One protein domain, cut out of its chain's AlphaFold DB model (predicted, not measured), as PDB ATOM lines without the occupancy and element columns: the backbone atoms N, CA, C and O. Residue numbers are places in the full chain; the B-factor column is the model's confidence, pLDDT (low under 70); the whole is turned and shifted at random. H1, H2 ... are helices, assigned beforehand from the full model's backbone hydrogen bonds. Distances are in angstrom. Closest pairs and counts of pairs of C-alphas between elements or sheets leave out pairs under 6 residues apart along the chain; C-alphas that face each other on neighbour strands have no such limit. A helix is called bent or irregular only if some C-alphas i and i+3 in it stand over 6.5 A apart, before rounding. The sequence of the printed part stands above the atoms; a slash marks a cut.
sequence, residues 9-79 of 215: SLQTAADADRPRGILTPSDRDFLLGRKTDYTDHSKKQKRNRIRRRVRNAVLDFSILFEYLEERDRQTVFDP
ATOM      1  N   SER A   9     179.611 220.874 212.162       78.50
ATOM      2  CA  SER A   9     180.434 222.076 211.964       78.50
ATOM      3  C   SER A   9     180.838 222.350 210.511       78.50
ATOM      4  O   SER A   9     181.216 223.468 210.175       78.50
ATOM      5  N   LEU A  10     180.767 221.345 209.636       84.31
ATOM      6  CA  LEU A  10     181.144 221.442 208.230       84.31
ATOM      7  C   LEU A  10     179.942 221.385 207.281       84.31
ATOM      8  O   LEU A  10     180.160 221.456 206.073       84.31
ATOM      9  N   GLN A  11     178.700 221.278 207.770       88.25
ATOM     10  CA  GLN A  11     177.517 221.121 206.911       88.25
ATOM     11  C   GLN A  11     177.374 222.265 205.902       88.25
ATOM     12  O   GLN A  11     177.376 222.003 204.699       88.25
ATOM     13  N   THR A  12     177.377 223.521 206.359       89.88
ATOM     14  CA  THR A  12     177.323 224.704 205.481       89.88
ATOM     15  C   THR A  12     178.503 224.733 204.508       89.88
ATOM     16  O   THR A  12     178.336 224.902 203.302       89.88
ATOM     17  N   ALA A  13     179.728 224.481 204.985       89.25
ATOM     18  CA  ALA A  13     180.918 224.467 204.132       89.25
ATOM     19  C   ALA A  13     180.861 223.374 203.046       89.25
ATOM     20  O   ALA A  13     181.398 223.541 201.938       89.25
ATOM     21  N   ALA A  14     180.219 222.256 203.373       89.38
ATOM     22  CA  ALA A  14     180.086 221.074 202.550       89.38
ATOM     23  C   ALA A  14     178.807 221.067 201.699       89.38
ATOM     24  O   ALA A  14     178.669 220.162 200.873       89.38
ATOM     25  N   ASP A  15     177.914 222.044 201.829       90.81
ATOM     26  CA  ASP A  15     176.676 222.116 201.054       90.81
ATOM     27  C   ASP A  15     176.962 222.105 199.541       90.81
ATOM     28  O   ASP A  15     177.773 222.880 199.030       90.81
ATOM     29  N   ALA A  16     176.345 221.171 198.817       85.69
ATOM     30  CA  ALA A  16     176.541 220.994 197.384       85.69
ATOM     31  C   ALA A  16     176.138 222.247 196.593       85.69
ATOM     32  O   ALA A  16     176.859 222.606 195.655       85.69
ATOM     33  N   ASP A  17     175.088 222.942 197.034       89.25
ATOM     34  CA  ASP A  17     174.528 224.112 196.355       89.25
ATOM     35  C   ASP A  17     175.311 225.401 196.644       89.25
ATOM     36  O   ASP A  17     175.222 226.374 195.887       89.25
ATOM     37  N   ARG A  18     176.188 225.386 197.660       92.44
ATOM     38  CA  ARG A  18     177.051 226.525 197.985       92.44
ATOM     39  C   ARG A  18     177.907 226.951 196.784       92.44
ATOM     40  O   ARG A  18     178.652 226.122 196.224       92.44
ATOM     41  N   PRO A  19     177.912 228.250 196.421       93.12
ATOM     42  CA  PRO A  19     178.727 228.751 195.325       93.12
ATOM     43  C   PRO A  19     180.223 228.510 195.569       93.12
ATOM     44  O   PRO A  19     180.697 228.255 196.680       93.12
ATOM     45  N   ARG A  20     181.007 228.567 194.487       95.00
ATOM     46  CA  ARG A  20     182.459 228.377 194.582       95.00
ATOM     47  C   ARG A  20     183.092 229.501 195.411       95.00
ATOM     48  O   ARG A  20     182.846 230.673 195.149       95.00
ATOM     49  N   GLY A  21     183.977 229.126 196.327       94.44
ATOM     50  CA  GLY A  21     184.975 230.027 196.898       94.44
ATOM     51  C   GLY A  21     186.338 229.731 196.277       94.44
ATOM     52  O   GLY A  21     186.459 229.524 195.065       94.44
ATOM     53  N   ILE A  22     187.357 229.586 197.130       96.06
ATOM     54  CA  ILE A  22     188.676 229.055 196.738       96.06
ATOM     55  C   ILE A  22     188.517 227.674 196.079       96.06
ATOM     56  O   ILE A  22     189.077 227.399 195.009       96.06
ATOM     57  N   LEU A  23     187.715 226.811 196.707       96.38
ATOM     58  CA  LEU A  23     187.366 225.485 196.209       96.38
ATOM     59  C   LEU A  23     186.162 225.560 195.265       96.38
ATOM     60  O   LEU A  23     185.153 226.198 195.565       96.38
ATOM     61  N   THR A  24     186.247 224.854 194.137       94.62
ATOM     62  CA  THR A  24     185.058 224.569 193.314       94.62
ATOM     63  C   THR A  24     184.190 223.489 193.967       94.62
ATOM     64  O   THR A  24     184.723 222.709 194.760       94.62
ATOM     65  N   PRO A  25     182.901 223.351 193.594       93.94
ATOM     66  CA  PRO A  25     182.066 222.234 194.054       93.94
ATOM     67  C   PRO A  25     182.742 220.871 193.841       93.94
ATOM     68  O   PRO A  25     182.899 220.088 194.769       93.94
ATOM     69  N   SER A  26     183.332 220.662 192.660       93.12
ATOM     70  CA  SER A  26     184.085 219.440 192.364       93.12
ATOM     71  C   SER A  26     185.320 219.249 193.260       93.12
ATOM     72  O   SER A  26     185.753 218.117 193.483       93.12
ATOM     73  N   ASP A  27     185.979 220.327 193.704       95.25
ATOM     74  CA  ASP A  27     187.101 220.229 194.651       95.25
ATOM     75  C   ASP A  27     186.617 219.819 196.041       95.25
ATOM     76  O   ASP A  27     187.267 218.982 196.664       95.25
ATOM     77  N   ARG A  28     185.461 220.337 196.482       94.62
ATOM     78  CA  ARG A  28     184.806 219.922 197.730       94.62
ATOM     79  C   ARG A  28     184.443 218.440 197.678       94.62
ATOM     80  O   ARG A  28     184.894 217.694 198.536       94.62
ATOM     81  N   ASP A  29     183.784 217.979 196.615       92.25
ATOM     82  CA  ASP A  29     183.434 216.556 196.450       92.25
ATOM     83  C   ASP A  29     184.652 215.630 196.450       92.25
ATOM     84  O   ASP A  29     184.591 214.503 196.943       92.25
ATOM     85  N   PHE A  30     185.765 216.099 195.876       94.00
ATOM     86  CA  PHE A  30     187.025 215.365 195.874       94.00
ATOM     87  C   PHE A  30     187.638 215.257 197.277       94.00
ATOM     88  O   PHE A  30     188.122 214.187 197.636       94.00
ATOM     89  N   LEU A  31     187.644 216.345 198.057       93.44
ATOM     90  CA  LEU A  31     188.205 216.354 199.414       93.44
ATOM     91  C   LEU A  31     187.316 215.612 200.417       93.44
ATOM     92  O   LEU A  31     187.839 214.908 201.272       93.44
ATOM     93  N   LEU A  32     185.996 215.717 200.263       91.62
ATOM     94  CA  LEU A  32     184.992 215.049 201.097       91.62
ATOM     95  C   LEU A  32     184.761 213.580 200.705       91.62
ATOM     96  O   LEU A  32     183.911 212.913 201.281       91.62
ATOM     97  N   GLY A  33     185.455 213.069 199.680       90.06
ATOM     98  CA  GLY A  33     185.319 211.675 199.251       90.06
ATOM     99  C   GLY A  33     183.931 211.305 198.711       90.06
ATOM    100  O   GLY A  33     183.579 210.125 198.677       90.06
ATOM    101  N   ARG A  34     183.136 212.289 198.275       87.69
ATOM    102  CA  ARG A  34     181.807 212.074 197.671       87.69
ATOM    103  C   ARG A  34     181.904 211.501 196.264       87.69
ATOM    104  O   ARG A  34     181.051 210.731 195.840       87.69
ATOM    105  N   LYS A  35     182.981 211.847 195.554       84.31
ATOM    106  CA  LYS A  35     183.294 211.326 194.224       84.31
ATOM    107  C   LYS A  35     184.597 210.525 194.269       84.31
ATOM    108  O   LYS A  35     185.635 211.053 194.667       84.31
ATOM    109  N   THR A  36     184.550 209.252 193.880       78.50
ATOM    110  CA  THR A  36     185.659 208.293 194.077       78.50
ATOM    111  C   THR A  36     186.225 207.704 192.781       78.50
ATOM    112  O   THR A  36     187.310 207.127 192.803       78.50
ATOM    113  N   ASP A  37     185.575 207.935 191.640       86.31
ATOM    114  CA  ASP A  37     185.919 207.475 190.281       86.31
ATOM    115  C   ASP A  37     187.126 208.209 189.653       86.31
ATOM    116  O   ASP A  37     187.220 208.397 188.440       86.31
ATOM    117  N   TYR A  38     188.092 208.632 190.467       88.19
ATOM    118  CA  TYR A  38     189.299 209.298 189.988       88.19
ATOM    119  C   TYR A  38     190.434 208.301 189.749       88.19
ATOM    120  O   TYR A  38     190.851 207.589 190.663       88.19
ATOM    121  N   THR A  39     191.037 208.343 188.559       93.94
ATOM    122  CA  THR A  39     192.347 207.714 188.324       93.94
ATOM    123  C   THR A  39     193.430 208.391 189.167       93.94
ATOM    124  O   THR A  39     193.318 209.579 189.485       93.94
ATOM    125  N   ASP A  40     194.521 207.695 189.488       93.69
ATOM    126  CA  ASP A  40     195.604 208.266 190.310       93.69
ATOM    127  C   ASP A  40     196.212 209.531 189.697       93.69
ATOM    128  O   ASP A  40     196.469 210.520 190.393       93.69
ATOM    129  N   HIS A  41     196.350 209.550 188.368       94.25
ATOM    130  CA  HIS A  41     196.754 210.749 187.645       94.25
ATOM    131  C   HIS A  41     195.765 211.904 187.879       94.25
ATOM    132  O   HIS A  41     196.181 213.019 188.202       94.25
ATOM    133  N   SER A  42     194.457 211.644 187.801       93.00
ATOM    134  CA  SER A  42     193.418 212.654 188.040       93.00
ATOM    135  C   SER A  42     193.433 213.170 189.479       93.00
ATOM    136  O   SER A  42     193.363 214.383 189.681       93.00
ATOM    137  N   LYS A  43     193.621 212.289 190.475       95.44
ATOM    138  CA  LYS A  43     193.771 212.676 191.890       95.44
ATOM    139  C   LYS A  43     194.961 213.622 192.077       95.44
ATOM    140  O   LYS A  43     194.827 214.673 192.705       95.44
ATOM    141  N   LYS A  44     196.118 213.296 191.484       95.44
ATOM    142  CA  LYS A  44     197.328 214.136 191.543       95.44
ATOM    143  C   LYS A  44     197.096 215.511 190.917       95.44
ATOM    144  O   LYS A  44     197.462 216.527 191.511       95.44
ATOM    145  N   GLN A  45     196.453 215.558 189.750       96.12
ATOM    146  CA  GLN A  45     196.105 216.818 189.087       96.12
ATOM    147  C   GLN A  45     195.121 217.649 189.921       96.12
ATOM    148  O   GLN A  45     195.319 218.856 190.064       96.12
ATOM    149  N   LYS A  46     194.105 217.019 190.529       96.19
ATOM    150  CA  LYS A  46     193.145 217.698 191.412       96.19
ATOM    151  C   LYS A  46     193.852 218.336 192.610       96.19
ATOM    152  O   LYS A  46     193.739 219.543 192.808       96.19
ATOM    153  N   ARG A  47     194.686 217.571 193.327       97.25
ATOM    154  CA  ARG A  47     195.486 218.075 194.461       97.25
ATOM    155  C   ARG A  47     196.394 219.240 194.059       97.25
ATOM    156  O   ARG A  47     196.468 220.232 194.778       97.25
ATOM    157  N   ASN A  48     197.050 219.157 192.899       97.69
ATOM    158  CA  ASN A  48     197.867 220.255 192.369       97.69
ATOM    159  C   ASN A  48     197.051 221.531 192.122       97.69
ATOM    160  O   ASN A  48     197.513 222.623 192.448       97.69
ATOM    161  N   ARG A  49     195.848 221.411 191.548       97.75
ATOM    162  CA  ARG A  49     194.964 222.559 191.296       97.75
ATOM    163  C   ARG A  49     194.486 223.198 192.595       97.75
ATOM    164  O   ARG A  49     194.551 224.417 192.700       97.75
ATOM    165  N   ILE A  50     194.081 222.392 193.576       98.25
ATOM    166  CA  ILE A  50     193.662 222.874 194.900       98.25
ATOM    167  C   ILE A  50     194.805 223.646 195.567       98.25
ATOM    168  O   ILE A  50     194.616 224.800 195.932       98.25
ATOM    169  N   ARG A  51     196.023 223.083 195.614       98.06
ATOM    170  CA  ARG A  51     197.198 223.784 196.167       98.06
ATOM    171  C   ARG A  51     197.474 225.122 195.484       98.06
ATOM    172  O   ARG A  51     197.761 226.105 196.157       98.06
ATOM    173  N   ARG A  52     197.389 225.172 194.150       98.06
ATOM    174  CA  ARG A  52     197.573 226.423 193.397       98.06
ATOM    175  C   ARG A  52     196.487 227.446 193.722       98.06
ATOM    176  O   ARG A  52     196.816 228.613 193.867       98.06
ATOM    177  N   ARG A  53     195.225 227.027 193.842       97.81
ATOM    178  CA  ARG A  53     194.116 227.916 194.220       97.81
ATOM    179  C   ARG A  53     194.321 228.496 195.609       97.81
ATOM    180  O   ARG A  53     194.270 229.705 195.738       97.81
ATOM    181  N   VAL A  54     194.636 227.656 196.596       97.56
ATOM    182  CA  VAL A  54     194.921 228.108 197.968       97.56
ATOM    183  C   VAL A  54     196.067 229.118 197.974       97.56
ATOM    184  O   VAL A  54     195.917 230.198 198.524       97.56
ATOM    185  N   ARG A  55     197.181 228.820 197.288       96.62
ATOM    186  CA  ARG A  55     198.319 229.747 197.214       96.62
ATOM    187  C   ARG A  55     197.941 231.104 196.617       96.62
ATOM    188  O   ARG A  55     198.377 232.115 197.144       96.62
ATOM    189  N   ASN A  56     197.180 231.126 195.523       98.00
ATOM    190  CA  ASN A  56     196.770 232.390 194.904       98.00
ATOM    191  C   ASN A  56     195.734 233.129 195.758       98.00
ATOM    192  O   ASN A  56     195.875 234.326 195.937       98.00
ATOM    193  N   ALA A  57     194.786 232.422 196.376       97.38
ATOM    194  CA  ALA A  57     193.801 233.031 197.264       97.38
ATOM    195  C   ALA A  57     194.449 233.730 198.471       97.38
ATOM    196  O   ALA A  57     194.003 234.800 198.865       97.38
ATOM    197  N   VAL A  58     195.529 233.167 199.026       96.44
ATOM    198  CA  VAL A  58     196.316 233.837 200.079       96.44
ATOM    199  C   VAL A  58     196.909 235.161 199.580       96.44
ATOM    200  O   VAL A  58     196.915 236.134 200.322       96.44
ATOM    201  N   LEU A  59     197.370 235.225 198.327       97.25
ATOM    202  CA  LEU A  59     197.877 236.470 197.731       97.25
ATOM    203  C   LEU A  59     196.753 237.473 197.447       97.25
ATOM    204  O   LEU A  59     196.957 238.677 197.585       97.25
ATOM    205  N   ASP A  60     195.564 236.987 197.087       98.25
ATOM    206  CA  ASP A  60     194.401 237.837 196.833       98.25
ATOM    207  C   ASP A  60     193.986 238.616 198.094       98.25
ATOM    208  O   ASP A  60     193.504 239.741 197.974       98.25
ATOM    209  N   PHE A  61     194.243 238.101 199.305       96.44
ATOM    210  CA  PHE A  61     193.985 238.847 200.543       96.44
ATOM    211  C   PHE A  61     194.799 240.139 200.659       96.44
ATOM    212  O   PHE A  61     194.295 241.093 201.241       96.44
ATOM    213  N   SER A  62     195.990 240.231 200.058       95.75
ATOM    214  CA  SER A  62     196.718 241.506 199.983       95.75
ATOM    215  C   SER A  62     195.967 242.533 199.132       95.75
ATOM    216  O   SER A  62     195.977 243.717 199.440       95.75
ATOM    217  N   ILE A  63     195.271 242.090 198.080       97.25
ATOM    218  CA  ILE A  63     194.437 242.968 197.250       97.25
ATOM    219  C   ILE A  63     193.163 243.343 198.010       97.25
ATOM    220  O   ILE A  63     192.802 244.515 198.053       97.25
ATOM    221  N   LEU A  64     192.491 242.365 198.627       96.62
ATOM    222  CA  LEU A  64     191.261 242.598 199.386       96.62
ATOM    223  C   LEU A  64     191.502 243.540 200.569       96.62
ATOM    224  O   LEU A  64     190.722 244.460 200.778       96.62
ATOM    225  N   PHE A  65     192.585 243.349 201.321       94.31
ATOM    226  CA  PHE A  65     192.903 244.198 202.465       94.31
ATOM    227  C   PHE A  65     193.132 245.654 202.050       94.31
ATOM    228  O   PHE A  65     192.611 246.570 202.687       94.31
ATOM    229  N   GLU A  66     193.868 245.873 200.960       93.69
ATOM    230  CA  GLU A  66     194.191 247.218 200.495       93.69
ATOM    231  C   GLU A  66     192.991 247.918 199.849       93.69
ATOM    232  O   GLU A  66     192.688 249.067 200.192       93.69
ATOM    233  N   TYR A  67     192.281 247.216 198.961       95.94
ATOM    234  CA  TYR A  67     191.359 247.827 198.001       95.94
ATOM    235  C   TYR A  67     189.877 247.508 198.214       95.94
ATOM    236  O   TYR A  67     189.052 248.161 197.579       95.94
ATOM    237  N   LEU A  68     189.505 246.542 199.063       95.88
ATOM    238  CA  LEU A  68     188.089 246.307 199.353       95.88
ATOM    239  C   LEU A  68     187.549 247.446 200.223       95.88
ATOM    240  O   LEU A  68     188.127 247.790 201.262       95.88
ATOM    241  N   GLU A  69     186.434 248.034 199.796       94.31
ATOM    242  CA  GLU A  69     185.793 249.113 200.535       94.31
ATOM    243  C   GLU A  69     185.293 248.624 201.898       94.31
ATOM    244  O   GLU A  69     184.920 247.465 202.084       94.31
ATOM    245  N   GLU A  70     185.264 249.527 202.878       91.88
ATOM    246  CA  GLU A  70     184.815 249.192 204.231       91.88
ATOM    247  C   GLU A  70     183.376 248.671 204.257       91.88
ATOM    248  O   GLU A  70     183.097 247.716 204.977       91.88
ATOM    249  N   ARG A  71     182.489 249.246 203.439       94.44
ATOM    250  CA  ARG A  71     181.100 248.794 203.322       94.44
ATOM    251  C   ARG A  71     181.014 247.345 202.845       94.44
ATOM    252  O   ARG A  71     180.301 246.553 203.448       94.44
ATOM    253  N   ASP A  72     181.756 246.994 201.797       96.88
ATOM    254  CA  ASP A  72     181.757 245.629 201.267       96.88
ATOM    255  C   ASP A  72     182.375 244.654 202.274       96.88
ATOM    256  O   ASP A  72     181.881 243.543 202.454       96.88
ATOM    257  N   ARG A  73     183.418 245.086 202.996       93.81
ATOM    258  CA  ARG A  73     183.984 244.313 204.106       93.81
ATOM    259  C   ARG A  73     182.945 244.072 205.204       93.81
ATOM    260  O   ARG A  73     182.848 242.951 205.681       93.81
ATOM    261  N   GLN A  74     182.152 245.074 205.583       93.19
ATOM    262  CA  GLN A  74     181.076 244.904 206.568       93.19
ATOM    263  C   GLN A  74     180.014 243.906 206.092       93.19
ATOM    264  O   GLN A  74     179.545 243.121 206.900       93.19
ATOM    265  N   THR A  75     179.695 243.868 204.795       94.31
ATOM    266  CA  THR A  75     178.793 242.847 204.232       94.31
ATOM    267  C   THR A  75     179.398 241.442 204.265       94.31
ATOM    268  O   THR A  75     178.680 240.472 204.463       94.31
ATOM    269  N   VAL A  76     180.714 241.302 204.077       94.81
ATOM    270  CA  VAL A  76     181.397 239.998 204.186       94.81
ATOM    271  C   VAL A  76     181.435 239.489 205.633       94.81
ATOM    272  O   VAL A  76     181.401 238.281 205.851       94.81
ATOM    273  N   PHE A  77     181.518 240.397 206.607       94.62
ATOM    274  CA  PHE A  77     181.588 240.096 208.040       94.62
ATOM    275  C   PHE A  77     180.314 240.544 208.779       94.62
ATOM    276  O   PHE A  77     180.409 241.090 209.880       94.62
ATOM    277  N   ASP A  78     179.144 240.347 208.162       94.06
ATOM    278  CA  ASP A  78     177.854 240.759 208.721       94.06
ATOM    279  C   ASP A  78     177.531 239.943 209.992       94.06
ATOM    280  O   ASP A  78     177.426 238.713 209.924       94.06
ATOM    281  N   PRO A  79     177.422 240.580 211.176       89.06
ATOM    282  CA  PRO A  79     177.124 239.876 212.418       89.06
ATOM    283  C   PRO A  79     175.684 239.348 212.494       89.06
ATOM    284  O   PRO A  79     175.418 238.508 213.352       89.06
TER     285      PRO A  79
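This is residues 9 to 79 of the 215 residues of an uncharacterized protein of Natronorubrum sediminis (UniProt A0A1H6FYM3). One long helix, H3, makes the long side of a loose, open frame, and three short helices lie off to one side of it: H2 packs lightly on its first half, H1 lies farther out beyond H2, and H4 folds back after its far end. Residues 66 to 72 and 74 to 79 stand free. The printed part has 71 residues with four named helices, H1, H2, H3 and H4 in chain order, and no named strand; its class is all helix. It is loose, with a radius of gyration of the C-alphas of 15.1 A, and elongated, spanning 45 by 25 by 17 A.

H1, residues 9 to 14, is close to but not clearly touching H2, residues 25 to 31; their closest C-alphas, of Ala 14 and Arg 28, are 6.8 A apart. They run opposite ways at a steep tilt of 46 degrees. H2 only just touches H3, residues 40 to 67, with 3 pairs of C-alphas within 8 A; the closest are those of Asp 27 and Ile 50, 7.1 A apart. H3 touches H2 with residues 46 to 50 alone. These two run opposite ways at a steep tilt of 62 degrees. H4, residues 70 to 76, is apart from H1, H2 and H3. Each O i to N i+4 pair is within hydrogen-bond range in H2 and H4, against 1 of 2 in H1 and 22 of 24 in H3.

H1 begins at C-alpha 9 (180.434, 222.076, 211.964) and is irregular, with C-alphas 9 and 12 7.7 A apart. H3 begins at C-alpha 40 (195.604, 208.266, 190.310), is 40.5 A long and has a kink of 28 degrees near residue 59. H4 ends at C-alpha 76 (181.397, 239.998, 204.186).

The two farthest C-alphas, of Thr 39 and Arg 71, are 45.2 A apart. The printed part has no cut. The link from H3 to H4 is tight, and the other two are short. Mean pLDDT of the printed part is 93.4, and no printed residue is under 70.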